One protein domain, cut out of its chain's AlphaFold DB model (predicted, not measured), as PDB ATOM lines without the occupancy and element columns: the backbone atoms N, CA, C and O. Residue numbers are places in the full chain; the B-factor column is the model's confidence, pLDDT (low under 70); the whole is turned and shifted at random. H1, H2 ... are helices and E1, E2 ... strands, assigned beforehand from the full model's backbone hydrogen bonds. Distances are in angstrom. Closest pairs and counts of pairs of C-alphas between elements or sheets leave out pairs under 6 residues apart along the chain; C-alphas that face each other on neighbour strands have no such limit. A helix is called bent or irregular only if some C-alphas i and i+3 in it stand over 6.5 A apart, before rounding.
ATOM      1  N   ALA A  80    -127.426-171.010-125.064       93.19
ATOM      2  CA  ALA A  80    -127.263-170.971-123.617       93.19
ATOM      3  C   ALA A  80    -126.904-169.578-123.070       93.19
ATOM      4  O   ALA A  80    -127.244-169.277-121.929       93.19
ATOM      5  N   ASN A  81    -126.273-168.716-123.871       92.00
ATOM      6  CA  ASN A  81    -125.903-167.368-123.441       92.00
ATOM      7  C   ASN A  81    -127.105-166.421-123.359       92.00
ATOM      8  O   ASN A  81    -127.023-165.428-122.650       92.00
ATOM      9  N   GLY A  82    -128.212-166.738-124.036       92.31
ATOM     10  CA  GLY A  82    -129.411-165.897-124.079       92.31
ATOM     11  C   GLY A  82    -130.515-166.307-123.105       92.31
ATOM     12  O   GLY A  82    -131.621-165.750-123.149       92.31
ATOM     13  N   LEU A  83    -130.266-167.319-122.264       93.88
ATOM     14  CA  LEU A  83    -131.285-167.903-121.399       93.88
ATOM     15  C   LEU A  83    -130.732-168.491-120.094       93.88
ATOM     16  O   LEU A  83    -129.538-168.667-119.876       93.88
ATOM     17  N   SER A  84    -131.638-168.787-119.173       93.75
ATOM     18  CA  SER A  84    -131.372-169.493-117.921       93.75
ATOM     19  C   SER A  84    -132.339-170.662-117.801       93.75
ATOM     20  O   SER A  84    -133.509-170.522-118.158       93.75
ATOM     21  N   ALA A  85    -131.907-171.797-117.254       93.19
ATOM     22  CA  ALA A  85    -132.852-172.856-116.914       93.19
ATOM     23  C   ALA A  85    -133.831-172.340-115.846       93.19
ATOM     24  O   ALA A  85    -133.425-171.677-114.887       93.19
ATOM     25  N   TRP A  86    -135.121-172.627-116.011       94.38
ATOM     26  CA  TRP A  86    -136.166-172.174-115.098       94.38
ATOM     27  C   TRP A  86    -136.805-173.376-114.415       94.38
ATOM     28  O   TRP A  86    -137.420-174.221-115.056       94.38
ATOM     29  N   ARG A  87    -136.601-173.500-113.102       90.69
ATOM     30  CA  ARG A  87    -137.074-174.652-112.323       90.69
ATOM     31  C   ARG A  87    -137.614-174.172-110.991       90.69
ATOM     32  O   ARG A  87    -136.956-173.393-110.309       90.69
ATOM     33  N   ASN A  88    -138.805-174.634-110.617       87.94
ATOM     34  CA  ASN A  88    -139.433-174.312-109.329       87.94
ATOM     35  C   ASN A  88    -139.461-172.800-109.027       87.94
ATOM     36  O   ASN A  88    -139.177-172.375-107.908       87.94
ATOM     37  N   GLY A  89    -139.728-171.978-110.046       87.62
ATOM     38  CA  GLY A  89    -139.769-170.523-109.893       87.62
ATOM     39  C   GLY A  89    -138.400-169.853-109.703       87.62
ATOM     40  O   GLY A  89    -138.345-168.730-109.205       87.62
ATOM     41  N   LYS A  90    -137.289-170.524-110.040       90.44
ATOM     42  CA  LYS A  90    -135.925-169.996-109.887       90.44
ATOM     43  C   LYS A  90    -135.106-170.123-111.169       90.44
ATOM     44  O   LYS A  90    -135.202-171.110-111.899       90.44
ATOM     45  N   ARG A  91    -134.284-169.095-111.420       90.19
ATOM     46  CA  ARG A  91    -133.313-169.053-112.523       90.19
ATOM     47  C   ARG A  91    -132.055-169.802-112.110       90.19
ATOM     48  O   ARG A  91    -131.510-169.549-111.036       90.19
ATOM     49  N   HIS A  92    -131.582-170.660-112.996       88.56
ATOM     50  CA  HIS A  92    -130.312-171.355-112.891       88.56
ATOM     51  C   HIS A  92    -129.466-171.025-114.119       88.56
ATOM     52  O   HIS A  92    -129.997-170.922-115.226       88.56
ATOM     53  N   GLU A  93    -128.162-170.844-113.918       84.00
ATOM     54  CA  GLU A  93    -127.215-170.626-115.014       84.00
ATOM     55  C   GLU A  93    -127.342-171.742-116.057       84.00
ATOM     56  O   GLU A  93    -127.597-172.902-115.719       84.00
ATOM     57  N   CYS A  94    -127.221-171.363-117.324       83.00
ATOM     58  CA  CYS A  94    -127.307-172.283-118.442       83.00
ATOM     59  C   CYS A  94    -125.896-172.645-118.907       83.00
ATOM     60  O   CYS A  94    -125.061-171.774-119.131       83.00
ATOM     61  N   ASP A  95    -125.635-173.941-119.036       77.38
ATOM     62  CA  ASP A  95    -124.386-174.524-119.513       77.38
ATOM     63  C   ASP A  95    -124.637-175.473-120.711       77.38
ATOM     64  O   ASP A  95    -125.707-175.473-121.327       77.38
ATOM     65  N   ILE A  96    -123.652-176.304-121.072       75.19
ATOM     66  CA  ILE A  96    -123.775-177.280-122.175       75.19
ATOM     67  C   ILE A  96    -124.982-178.230-121.988       75.19
ATOM     68  O   ILE A  96    -125.744-178.410-122.945       75.19
ATOM     69  N   PRO A  97    -125.197-178.859-120.811       84.19
ATOM     70  CA  PRO A  97    -126.432-179.585-120.511       84.19
ATOM     71  C   PRO A  97    -127.705-178.797-120.828       84.19
ATOM     72  O   PRO A  97    -128.632-179.344-121.421       84.19
ATOM     73  N   CYS A  98    -127.736-177.512-120.489       85.69
ATOM     74  CA  CYS A  98    -128.882-176.657-120.754       85.69
ATOM     75  C   CYS A  98    -129.119-176.410-122.263       85.69
ATOM     76  O   CYS A  98    -130.265-176.523-122.698       85.69
ATOM     77  N   SER A  99    -128.080-176.230-123.097       88.38
ATOM     78  CA  SER A  99    -128.231-176.190-124.576       88.38
ATOM     79  C   SER A  99    -128.811-177.502-125.141       88.38
ATOM     80  O   SER A  99    -129.659-177.494-126.036       88.38
ATOM     81  N   LYS A 100    -128.428-178.665-124.591       91.88
ATOM     82  CA  LYS A 100    -129.016-179.956-125.002       91.88
ATOM     83  C   LYS A 100    -130.501-180.049-124.661       91.88
ATOM     84  O   LYS A 100    -131.280-180.531-125.478       91.88
ATOM     85  N   GLU A 101    -130.892-179.604-123.471       94.62
ATOM     86  CA  GLU A 101    -132.301-179.564-123.072       94.62
ATOM     87  C   GLU A 101    -133.104-178.576-123.920       94.62
ATOM     88  O   GLU A 101    -134.235-178.880-124.292       94.62
ATOM     89  N   PHE A 102    -132.511-177.436-124.288       96.25
ATOM     90  CA  PHE A 102    -133.140-176.491-125.203       96.25
ATOM     91  C   PHE A 102    -133.418-177.148-126.555       96.25
ATOM     92  O   PHE A 102    -134.556-177.127-127.006       96.25
ATOM     93  N   ARG A 103    -132.431-177.816-127.169       95.38
ATOM     94  CA  ARG A 103    -132.625-178.504-128.461       95.38
ATOM     95  C   ARG A 103    -133.689-179.604-128.405       95.38
ATOM     96  O   ARG A 103    -134.418-179.807-129.370       95.38
ATOM     97  N   LYS A 104    -133.825-180.300-127.270       96.38
ATOM     98  CA  LYS A 104    -134.928-181.256-127.052       96.38
ATOM     99  C   LYS A 104    -136.291-180.572-126.936       96.38
ATOM    100  O   LYS A 104    -137.292-181.163-127.323       96.38
ATOM    101  N   ALA A 105    -136.349-179.381-126.343       97.31
ATOM    102  CA  ALA A 105    -137.575-178.596-126.276       97.31
ATOM    103  C   ALA A 105    -137.937-178.035-127.658       97.31
ATOM    104  O   ALA A 105    -139.083-178.158-128.076       97.31
ATOM    105  N   GLU A 106    -136.949-177.516-128.388       97.62
ATOM    106  CA  GLU A 106    -137.071-177.012-129.756       97.62
ATOM    107  C   GLU A 106    -137.607-178.088-130.709       97.62
ATOM    108  O   GLU A 106    -138.589-177.849-131.408       97.62
ATOM    109  N   SER A 107    -137.057-179.309-130.669       97.12
ATOM    110  CA  SER A 107    -137.536-180.420-131.510       97.12
ATOM    111  C   SER A 107    -138.953-180.897-131.175       97.12
ATOM    112  O   SER A 107    -139.587-181.563-131.989       97.12
ATOM    113  N   LYS A 108    -139.456-180.541-129.989       97.38
ATOM    114  CA  LYS A 108    -140.826-180.792-129.524       97.38
ATOM    115  C   LYS A 108    -141.702-179.534-129.573       97.38
ATOM    116  O   LYS A 108    -142.720-179.476-128.892       97.38
ATOM    117  N   GLY A 109    -141.276-178.487-130.283       96.62
ATOM    118  CA  GLY A 109    -142.054-177.256-130.440       96.62
ATOM    119  C   GLY A 109    -142.317-176.485-129.142       96.62
ATOM    120  O   GLY A 109    -143.233-175.670-129.103       96.62
ATOM    121  N   PHE A 110    -141.534-176.718-128.083       97.62
ATOM    122  CA  PHE A 110    -141.715-176.127-126.748       97.62
ATOM    123  C   PHE A 110    -143.061-176.469-126.074       97.62
ATOM    124  O   PHE A 110    -143.499-175.770-125.156       97.62
ATOM    125  N   GLU A 111    -143.705-177.563-126.489       96.81
ATOM    126  CA  GLU A 111    -144.994-178.030-125.969       96.81
ATOM    127  C   GLU A 111    -144.930-178.512-124.506       96.81
ATOM    128  O   GLU A 111    -143.870-178.547-123.867       96.81
ATOM    129  N   THR A 112    -146.086-178.875-123.940       95.38
ATOM    130  CA  THR A 112    -146.198-179.440-122.588       95.38
ATOM    131  C   THR A 112    -145.269-180.645-122.400       95.38
ATOM    132  O   THR A 112    -145.159-181.515-123.260       95.38
ATOM    133  N   GLY A 113    -144.581-180.699-121.256       94.62
ATOM    134  CA  GLY A 113    -143.598-181.745-120.947       94.62
ATOM    135  C   GLY A 113    -142.177-181.462-121.448       94.62
ATOM    136  O   GLY A 113    -141.289-182.295-121.263       94.62
ATOM    137  N   THR A 114    -141.930-180.298-122.058       96.94
ATOM    138  CA  THR A 114    -140.573-179.806-122.345       96.94
ATOM    139  C   THR A 114    -139.986-179.019-121.170       96.94
ATOM    140  O   THR A 114    -140.707-178.526-120.303       96.94
ATOM    141  N   THR A 115    -138.657-178.909-121.134       96.12
ATOM    142  CA  THR A 115    -137.933-178.118-120.127       96.12
ATOM    143  C   THR A 115    -138.266-176.630-120.259       96.12
ATOM    144  O   THR A 115    -138.406-176.115-121.366       96.12
ATOM    145  N   GLU A 116    -138.371-175.935-119.125       97.06
ATOM    146  CA  GLU A 116    -138.645-174.498-119.074       97.06
ATOM    147  C   GLU A 116    -137.359-173.670-119.001       97.06
ATOM    148  O   GLU A 116    -136.406-174.009-118.286       97.06
ATOM    149  N   PHE A 117    -137.362-172.534-119.695       97.31
ATOM    150  CA  PHE A 117    -136.237-171.602-119.729       97.31
ATOM    151  C   PHE A 117    -136.720-170.165-119.564       97.31
ATOM    152  O   PHE A 117    -137.759-169.791-120.093       97.31
ATOM    153  N   CYS A 118    -135.945-169.356-118.849       96.12
ATOM    154  CA  CYS A 118    -136.131-167.918-118.722       96.12
ATOM    155  C   CYS A 118    -135.229-167.205-119.738       96.12
ATOM    156  O   CYS A 118    -134.006-167.271-119.618       96.12
ATOM    157  N   VAL A 119    -135.825-166.542-120.725       95.88
ATOM    158  CA  VAL A 119    -135.145-165.935-121.879       95.88
ATOM    159  C   VAL A 119    -134.890-164.452-121.638       95.88
ATOM    160  O   VAL A 119    -135.767-163.750-121.132       95.88
ATOM    161  N   PHE A 120    -133.700-163.966-121.998       92.06
ATOM    162  CA  PHE A 120    -133.333-162.555-121.824       92.06
ATOM    163  C   PHE A 120    -132.652-161.888-123.024       92.06
ATOM    164  O   PHE A 120    -132.467-160.678-122.967       92.06
ATOM    165  N   ALA A 121    -132.322-162.636-124.080       93.69
ATOM    166  CA  ALA A 121    -131.668-162.104-125.285       93.69
ATOM    167  C   ALA A 121    -132.443-162.372-126.594       93.69
ATOM    168  O   ALA A 121    -131.924-162.152-127.692       93.69
ATOM    169  N   MET A 122    -133.672-162.888-126.491       97.31
ATOM    170  CA  MET A 122    -134.545-163.199-127.627       97.31
ATOM    171  C   MET A 122    -135.986-162.784-127.325       97.31
ATOM    172  O   MET A 122    -136.431-162.843-126.176       97.31
ATOM    173  N   GLU A 123    -136.735-162.403-128.361       97.06
ATOM    174  CA  GLU A 123    -138.175-162.199-128.231       97.06
ATOM    175  C   GLU A 123    -138.876-163.534-127.982       97.06
ATOM    176  O   GLU A 123    -138.487-164.580-128.504       97.06
ATOM    177  N   VAL A 124    -139.943-163.486-127.190       97.50
ATOM    178  CA  VAL A 124    -140.776-164.645-126.884       97.50
ATOM    179  C   VAL A 124    -142.185-164.368-127.375       97.50
ATOM    180  O   VAL A 124    -142.743-163.304-127.116       97.50
ATOM    181  N   GLU A 125    -142.759-165.346-128.060       96.81
ATOM    182  CA  GLU A 125    -144.151-165.338-128.486       96.81
ATOM    183  C   GLU A 125    -144.924-166.474-127.807       96.81
ATOM    184  O   GLU A 125    -144.333-167.487-127.400       96.81
ATOM    185  N   PRO A 126    -146.244-166.316-127.618       96.25
ATOM    186  CA  PRO A 126    -147.043-167.383-127.053       96.25
ATOM    187  C   PRO A 126    -147.076-168.574-128.014       96.25
ATOM    188  O   PRO A 126    -147.022-168.414-129.233       96.25
ATOM    189  N   LEU A 127    -147.165-169.785-127.459       93.56
ATOM    190  CA  LEU A 127    -147.234-170.996-128.280       93.56
ATOM    191  C   LEU A 127    -148.508-171.016-129.143       93.56
ATOM    192  O   LEU A 127    -148.463-171.437-130.297       93.56
ATOM    193  N   GLU A 128    -149.608-170.501-128.588       89.44
ATOM    194  CA  GLU A 128    -150.908-170.346-129.236       89.44
ATOM    195  C   GLU A 128    -151.342-168.871-129.200       89.44
ATOM    196  O   GLU A 128    -151.146-168.206-128.173       89.44
ATOM    197  N   PRO A 129    -151.954-168.340-130.275       87.62
ATOM    198  CA  PRO A 129    -152.453-166.969-130.294       87.62
ATOM    199  C   PRO A 129    -153.391-166.669-129.115       87.62
ATOM    200  O   PRO A 129    -154.287-167.448-128.803       87.62
ATOM    201  N   GLY A 130    -153.192-165.524-128.458       83.12
ATOM    202  CA  GLY A 130    -154.033-165.069-127.343       83.12
ATOM    203  C   GLY A 130    -153.665-165.631-125.966       83.12
ATOM    204  O   GLY A 130    -154.183-165.142-124.961       83.12
ATOM    205  N   ARG A 131    -152.742-166.597-125.872       88.44
ATOM    206  CA  ARG A 131    -152.233-167.059-124.575       88.44
ATOM    207  C   ARG A 131    -151.288-166.022-123.966       88.44
ATOM    208  O   ARG A 131    -150.430-165.464-124.645       88.44
ATOM    209  N   GLY A 132    -151.432-165.776-122.666       91.50
ATOM    210  CA  GLY A 132    -150.536-164.888-121.927       91.50
ATOM    211  C   GLY A 132    -149.129-165.471-121.789       91.50
ATOM    212  O   GLY A 132    -148.959-166.673-121.578       91.50
ATOM    213  N   LEU A 133    -148.125-164.599-121.872       95.75
ATOM    214  CA  LEU A 133    -146.729-164.941-121.616       95.75
ATOM    215  C   LEU A 133    -146.452-164.964-120.110       95.75
ATOM    216  O   LEU A 133    -146.990-164.160-119.348       95.75
ATOM    217  N   VAL A 134    -145.583-165.875-119.676       95.56
ATOM    218  CA  VAL A 134    -145.212-166.011-118.261       95.56
ATOM    219  C   VAL A 134    -143.910-165.262-117.996       95.56
ATOM    220  O   VAL A 134    -142.907-165.514-118.657       95.56
ATOM    221  N   SER A 135    -143.906-164.363-117.011       95.00
ATOM    222  CA  SER A 135    -142.703-163.631-116.593       95.00
ATOM    223  C   SER A 135    -141.827-164.464-115.654       95.00
ATOM    224  O   SER A 135    -142.328-165.148-114.762       95.00
ATOM    225  N   CYS A 136    -140.507-164.358-115.820       94.25
ATOM    226  CA  CYS A 136    -139.500-164.875-114.884       94.25
ATOM    227  C   CYS A 136    -138.674-163.753-114.223       94.25
ATOM    228  O   CYS A 136    -137.568-163.993-113.728       94.25
ATOM    229  N   GLY A 137    -139.224-162.532-114.190       88.88
ATOM    230  CA  GLY A 137    -138.626-161.357-113.549       88.88
ATOM    231  C   GLY A 137    -137.722-160.536-114.472       88.88
ATOM    232  O   GLY A 137    -137.307-160.994-115.530       88.88
ATOM    233  N   ASP A 138    -137.421-159.296-114.080       83.12
ATOM    234  CA  ASP A 138    -136.543-158.364-114.815       83.12
ATOM    235  C   ASP A 138    -136.942-158.120-116.288       83.12
ATOM    236  O   ASP A 138    -136.085-157.869-117.134       83.12
ATOM    237  N   GLY A 139    -138.239-158.222-116.609       84.44
ATOM    238  CA  GLY A 139    -138.755-158.098-117.980       84.44
ATOM    239  C   GLY A 139    -138.513-159.323-118.871       84.44
ATOM    240  O   GLY A 139    -138.688-159.235-120.082       84.44
ATOM    241  N   ARG A 140    -138.106-160.456-118.289       92.50
ATOM    242  CA  ARG A 140    -137.794-161.712-118.986       92.50
ATOM    243  C   ARG A 140    -138.992-162.646-119.013       92.50
ATOM    244  O   ARG A 140    -139.843-162.607-118.121       92.50
ATOM    245  N   LEU A 141    -139.017-163.528-120.004       96.69
ATOM    246  CA  LEU A 141    -140.163-164.384-120.301       96.69
ATOM    247  C   LEU A 141    -139.778-165.863-120.301       96.69
ATOM    248  O   LEU A 141    -138.636-166.225-120.584       96.69
ATOM    249  N   VAL A 142    -140.741-166.715-119.959       97.12
ATOM    250  CA  VAL A 142    -140.571-168.168-119.906       97.12
ATOM    251  C   VAL A 142    -140.984-168.799-121.233       97.12
ATOM    252  O   VAL A 142    -142.069-168.526-121.743       97.12
ATOM    253  N   ILE A 143    -140.144-169.695-121.744       97.62
ATOM    254  CA  ILE A 143    -140.448-170.602-122.859       97.62
ATOM    255  C   ILE A 143    -140.457-172.055-122.378       97.62
ATOM    256  O   ILE A 143    -139.904-172.365-121.318       97.62
ATOM    257  N   GLY A 144    -141.022-172.948-123.189       96.94
ATOM    258  CA  GLY A 144    -141.128-174.369-122.861       96.94
ATOM    259  C   GLY A 144    -142.361-174.689-122.022       96.94
ATOM    260  O   GLY A 144    -143.051-173.803-121.514       96.94
ATOM    261  N   ASN A 145    -142.663-175.979-121.915       96.25
ATOM    262  CA  ASN A 145    -143.841-176.519-121.241       96.25
ATOM    263  C   ASN A 145    -145.167-175.833-121.653       96.25
ATOM    264  O   ASN A 145    -146.063-175.625-120.834       96.25
ATOM    265  N   GLY A 146    -145.278-175.416-122.917       95.38
ATOM    266  CA  GLY A 146    -146.437-174.697-123.449       95.38
ATOM    267  C   GLY A 146    -146.567-173.228-123.023       95.38
ATOM    268  O   GLY A 146    -147.588-172.607-123.308       95.38
ATOM    269  N   LYS A 147    -145.577-172.649-122.329       95.75
ATOM    270  CA  LYS A 147    -145.637-171.268-121.798       95.75
ATOM    271  C   LYS A 147    -145.226-170.193-122.806       95.75
ATOM    272  O   LYS A 147    -145.495-169.016-122.583       95.75
ATOM    273  N   GLY A 148    -144.607-170.604-123.904       97.25
ATOM    274  CA  GLY A 148    -144.110-169.732-124.957       97.25
ATOM    275  C   GLY A 148    -142.983-170.405-125.727       97.25
ATOM    276  O   GLY A 148    -142.501-171.477-125.344       97.25
ATOM    277  N   LYS A 149    -142.550-169.750-126.797       97.69
ATOM    278  CA  LYS A 149    -141.399-170.151-127.609       97.69
ATOM    279  C   LYS A 149    -140.624-168.915-128.070       97.69
ATOM    280  O   LYS A 149    -141.209-167.830-128.130       97.69
ATOM    281  N   PRO A 150    -139.327-169.040-128.390       97.69
ATOM    282  CA  PRO A 150    -138.603-167.952-129.025       97.69
ATOM    283  C   PRO A 150    -139.273-167.581-130.348       97.69
ATOM    284  O   PRO A 150    -139.633-168.456-131.140       97.69
ATOM    285  N   LYS A 151    -139.443-166.284-130.586       97.69
ATOM    286  CA  LYS A 151    -140.006-165.783-131.835       97.69
ATOM    287  C   LYS A 151    -139.014-166.010-132.965       97.69
ATOM    288  O   LYS A 151    -137.841-165.640-132.873       97.69
ATOM    289  N   LEU A 152    -139.501-166.609-134.042       97.69
ATOM    290  CA  LEU A 152    -138.687-166.898-135.213       97.69
ATOM    291  C   LEU A 152    -138.429-165.621-136.018       97.69
ATOM    292  O   LEU A 152    -139.342-164.836-136.270       97.69
ATOM    293  N   GLY A 153    -137.179-165.448-136.430       96.75
ATOM    294  CA  GLY A 153    -136.740-164.430-137.372       96.75
ATOM    295  C   GLY A 153    -136.751-164.936-138.817       96.75
ATOM    296  O   GLY A 153    -137.456-165.893-139.169       96.75
ATOM    297  N   GLY A 154    -135.972-164.254-139.657       96.19
ATOM    298  CA  GLY A 154    -135.822-164.554-141.079       96.19
ATOM    299  C   GLY A 154    -134.959-165.785-141.372       96.19
ATOM    300  O   GLY A 154    -134.378-166.406-140.479       96.19
ATOM    301  N   MET A 155    -134.881-166.135-142.657       97.38
ATOM    302  CA  MET A 155    -133.900-167.095-143.165       97.38
ATOM    303  C   MET A 155    -132.596-166.355-143.464       97.38
ATOM    304  O   MET A 155    -132.622-165.307-144.105       97.38
ATOM    305  N   LEU A 156    -131.476-166.908-143.011       96.38
ATOM    306  CA  LEU A 156    -130.133-166.379-143.212       96.38
ATOM    307  C   LEU A 156    -129.325-167.340-144.071       96.38
ATOM    308  O   LEU A 156    -129.383-168.554-143.864       96.38
ATOM    309  N   ASP A 157    -128.534-166.799-144.988       95.12
ATOM    310  CA  ASP A 157    -127.565-167.595-145.728       95.12
ATOM    311  C   ASP A 157    -126.384-167.982-144.831       95.12
ATOM    312  O   ASP A 157    -125.817-167.154-144.116       95.12
ATOM    313  N   THR A 158    -125.944-169.231-144.937       93.94
ATOM    314  CA  THR A 158    -124.712-169.709-144.311       93.94
ATOM    315  C   THR A 158    -123.513-169.480-145.228       93.94
ATOM    316  O   THR A 158    -123.641-169.230-146.432       93.94
ATOM    317  N   VAL A 159    -122.305-169.637-144.685       92.25
ATOM    318  CA  VAL A 159    -121.057-169.577-145.471       92.25
ATOM    319  C   VAL A 159    -120.966-170.629-146.589       92.25
ATOM    320  O   VAL A 159    -120.124-170.491-147.473       92.25
ATOM    321  N   THR A 160    -121.819-171.656-146.578       90.50
ATOM    322  CA  THR A 160    -121.886-172.702-147.614       90.50
ATOM    323  C   THR A 160    -123.043-172.490-148.596       90.50
ATOM    324  O   THR A 160    -123.349-173.387-149.375       90.50
ATOM    325  N   GLY A 161    -123.749-171.353-148.528       89.44
ATOM    326  CA  GLY A 161    -124.923-171.069-149.364       89.44
ATOM    327  C   GLY A 161    -126.179-171.868-148.996       89.44
ATOM    328  O   GLY A 161    -127.157-171.845-149.738       89.44
ATOM    329  N   LYS A 162    -126.165-172.580-147.861       91.50
ATOM    330  CA  LYS A 162    -127.371-173.179-147.263       91.50
ATOM    331  C   LYS A 162    -128.124-172.090-146.490       91.50
ATOM    332  O   LYS A 162    -127.605-170.992-146.317       91.50
ATOM    333  N   GLN A 163    -129.330-172.386-146.011       95.00
ATOM    334  CA  GLN A 163    -130.092-171.444-145.190       95.00
ATOM    335  C   GLN A 163    -130.309-171.969-143.772       95.00
ATOM    336  O   GLN A 163    -130.531-173.163-143.568       95.00
ATOM    337  N   VAL A 164    -130.286-171.060-142.800       95.56
ATOM    338  CA  VAL A 164    -130.628-171.318-141.399       95.56
ATOM    339  C   VAL A 164    -131.664-170.301-140.934       95.56
ATOM    340  O   VAL A 164    -131.630-169.139-141.328       95.56
ATOM    341  N   ARG A 165    -132.618-170.727-140.106       97.25
ATOM    342  CA  ARG A 165    -133.638-169.827-139.559       97.25
ATOM    343  C   ARG A 165    -133.137-169.171-138.277       97.25
ATOM    344  O   ARG A 165    -132.661-169.877-137.388       97.25
ATOM    345  N   SER A 166    -133.267-167.853-138.157       97.56
ATOM    346  CA  SER A 166    -132.889-167.136-136.938       97.56
ATOM    347  C   SER A 166    -134.004-167.082-135.895       97.56
ATOM    348  O   SER A 166    -135.174-167.357-136.178       97.56
ATOM    349  N   TYR A 167    -133.632-166.706-134.676       98.06
ATOM    350  CA  TYR A 167    -134.533-166.154-133.671       98.06
ATOM    351  C   TYR A 167    -134.387-164.633-133.642       98.06
ATOM    352  O   TYR A 167    -133.309-164.107-133.907       98.06
ATOM    353  N   VAL A 168    -135.458-163.915-133.298       98.06
ATOM    354  CA  VAL A 168    -135.372-162.459-133.116       98.06
ATOM    355  C   VAL A 168    -134.575-162.175-131.845       98.06
ATOM    356  O   VAL A 168    -135.084-162.364-130.738       98.06
TER     357      VAL A 168
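This is residues 80 to 168 of the 348 residues of an uncharacterized protein of Pseudomonas putida (UniProt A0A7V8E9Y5). A small sheet of five short strands is folded back on itself and curled like part of a barrel, with the one named helix, H1, packed on it; the hairpin of E6 and E7 reaches away from this body as an arm. The 89 printed residues hold one named helix and seven named strands, in the order E1, E2, H1, E3, E4, E5, E6, E7. The larger sheet has the order E2, E1, E3, E5, E4, and E6 and E7 make a second sheet; both are antiparallel. The class is mixed, helices and strands, with 40 of the 89 residues in named elements, under half. The whole is compact, with a radius of gyration of the C-alphas of 13.2 A, and spans 42 by 32 by 25 A.

E1, residues 83 to 87, and E2, residues 90 to 92, form a hairpin, with N 92 and O 85 2.8 A apart. E1 is also the antiparallel neighbour of E3, residues 117 to 119, with N 84 and O 118 2.8 A apart. H1, residues 96 to 106, is on the sheet at a height of 9.9 A; its closest C-alpha pair with E1 is Cys 98 and Ala 85, 6.7 A. Every O i to N i+4 pair of H1 is within hydrogen-bond range. E2, H1 and E3 form a split strand-helix-strand unit, two strands of one sheet joined through a helix, with E1 between them in the sheet, and its crossover is right-handed. E3 pairs with E5, residues 140 to 143, through N 119 and O 141 at 2.8 A. E5 forms a hairpin with E4, residues 135 to 137, with N 136 and O 140 3.0 A apart. This is a folded sheet, bent back into two leaves: E2 and E1 face E5 and E4, with E3 as the hinge. E6, residues 152 to 157, and E7, residues 163 to 167, form a hairpin with N 156 and O 164 2.8 A apart. E5 and E6 are apart.

E1 begins at C-alpha 83, (-131.285, -167.903, -121.399), and is 12.7 A long. H1 is 15.3 A long and starts at C-alpha 96, (-123.775, -177.280, -122.175). E5 is 10.1 A long, E6 15.3 A and E7 13.4 A, ending at C-alpha 167, (-134.533, -166.154, -133.671).

The two C-alphas farthest apart are those of Asn 88 and Gly 161, 42.7 A. The printed part has no cut. The link from E3 to E4, residues 120 to 134, is long; residues 124 to 125 in it pair antiparallel with residues 149 to 150. The mean pLDDT of the printed part is 93.4, and no printed residue is under 70.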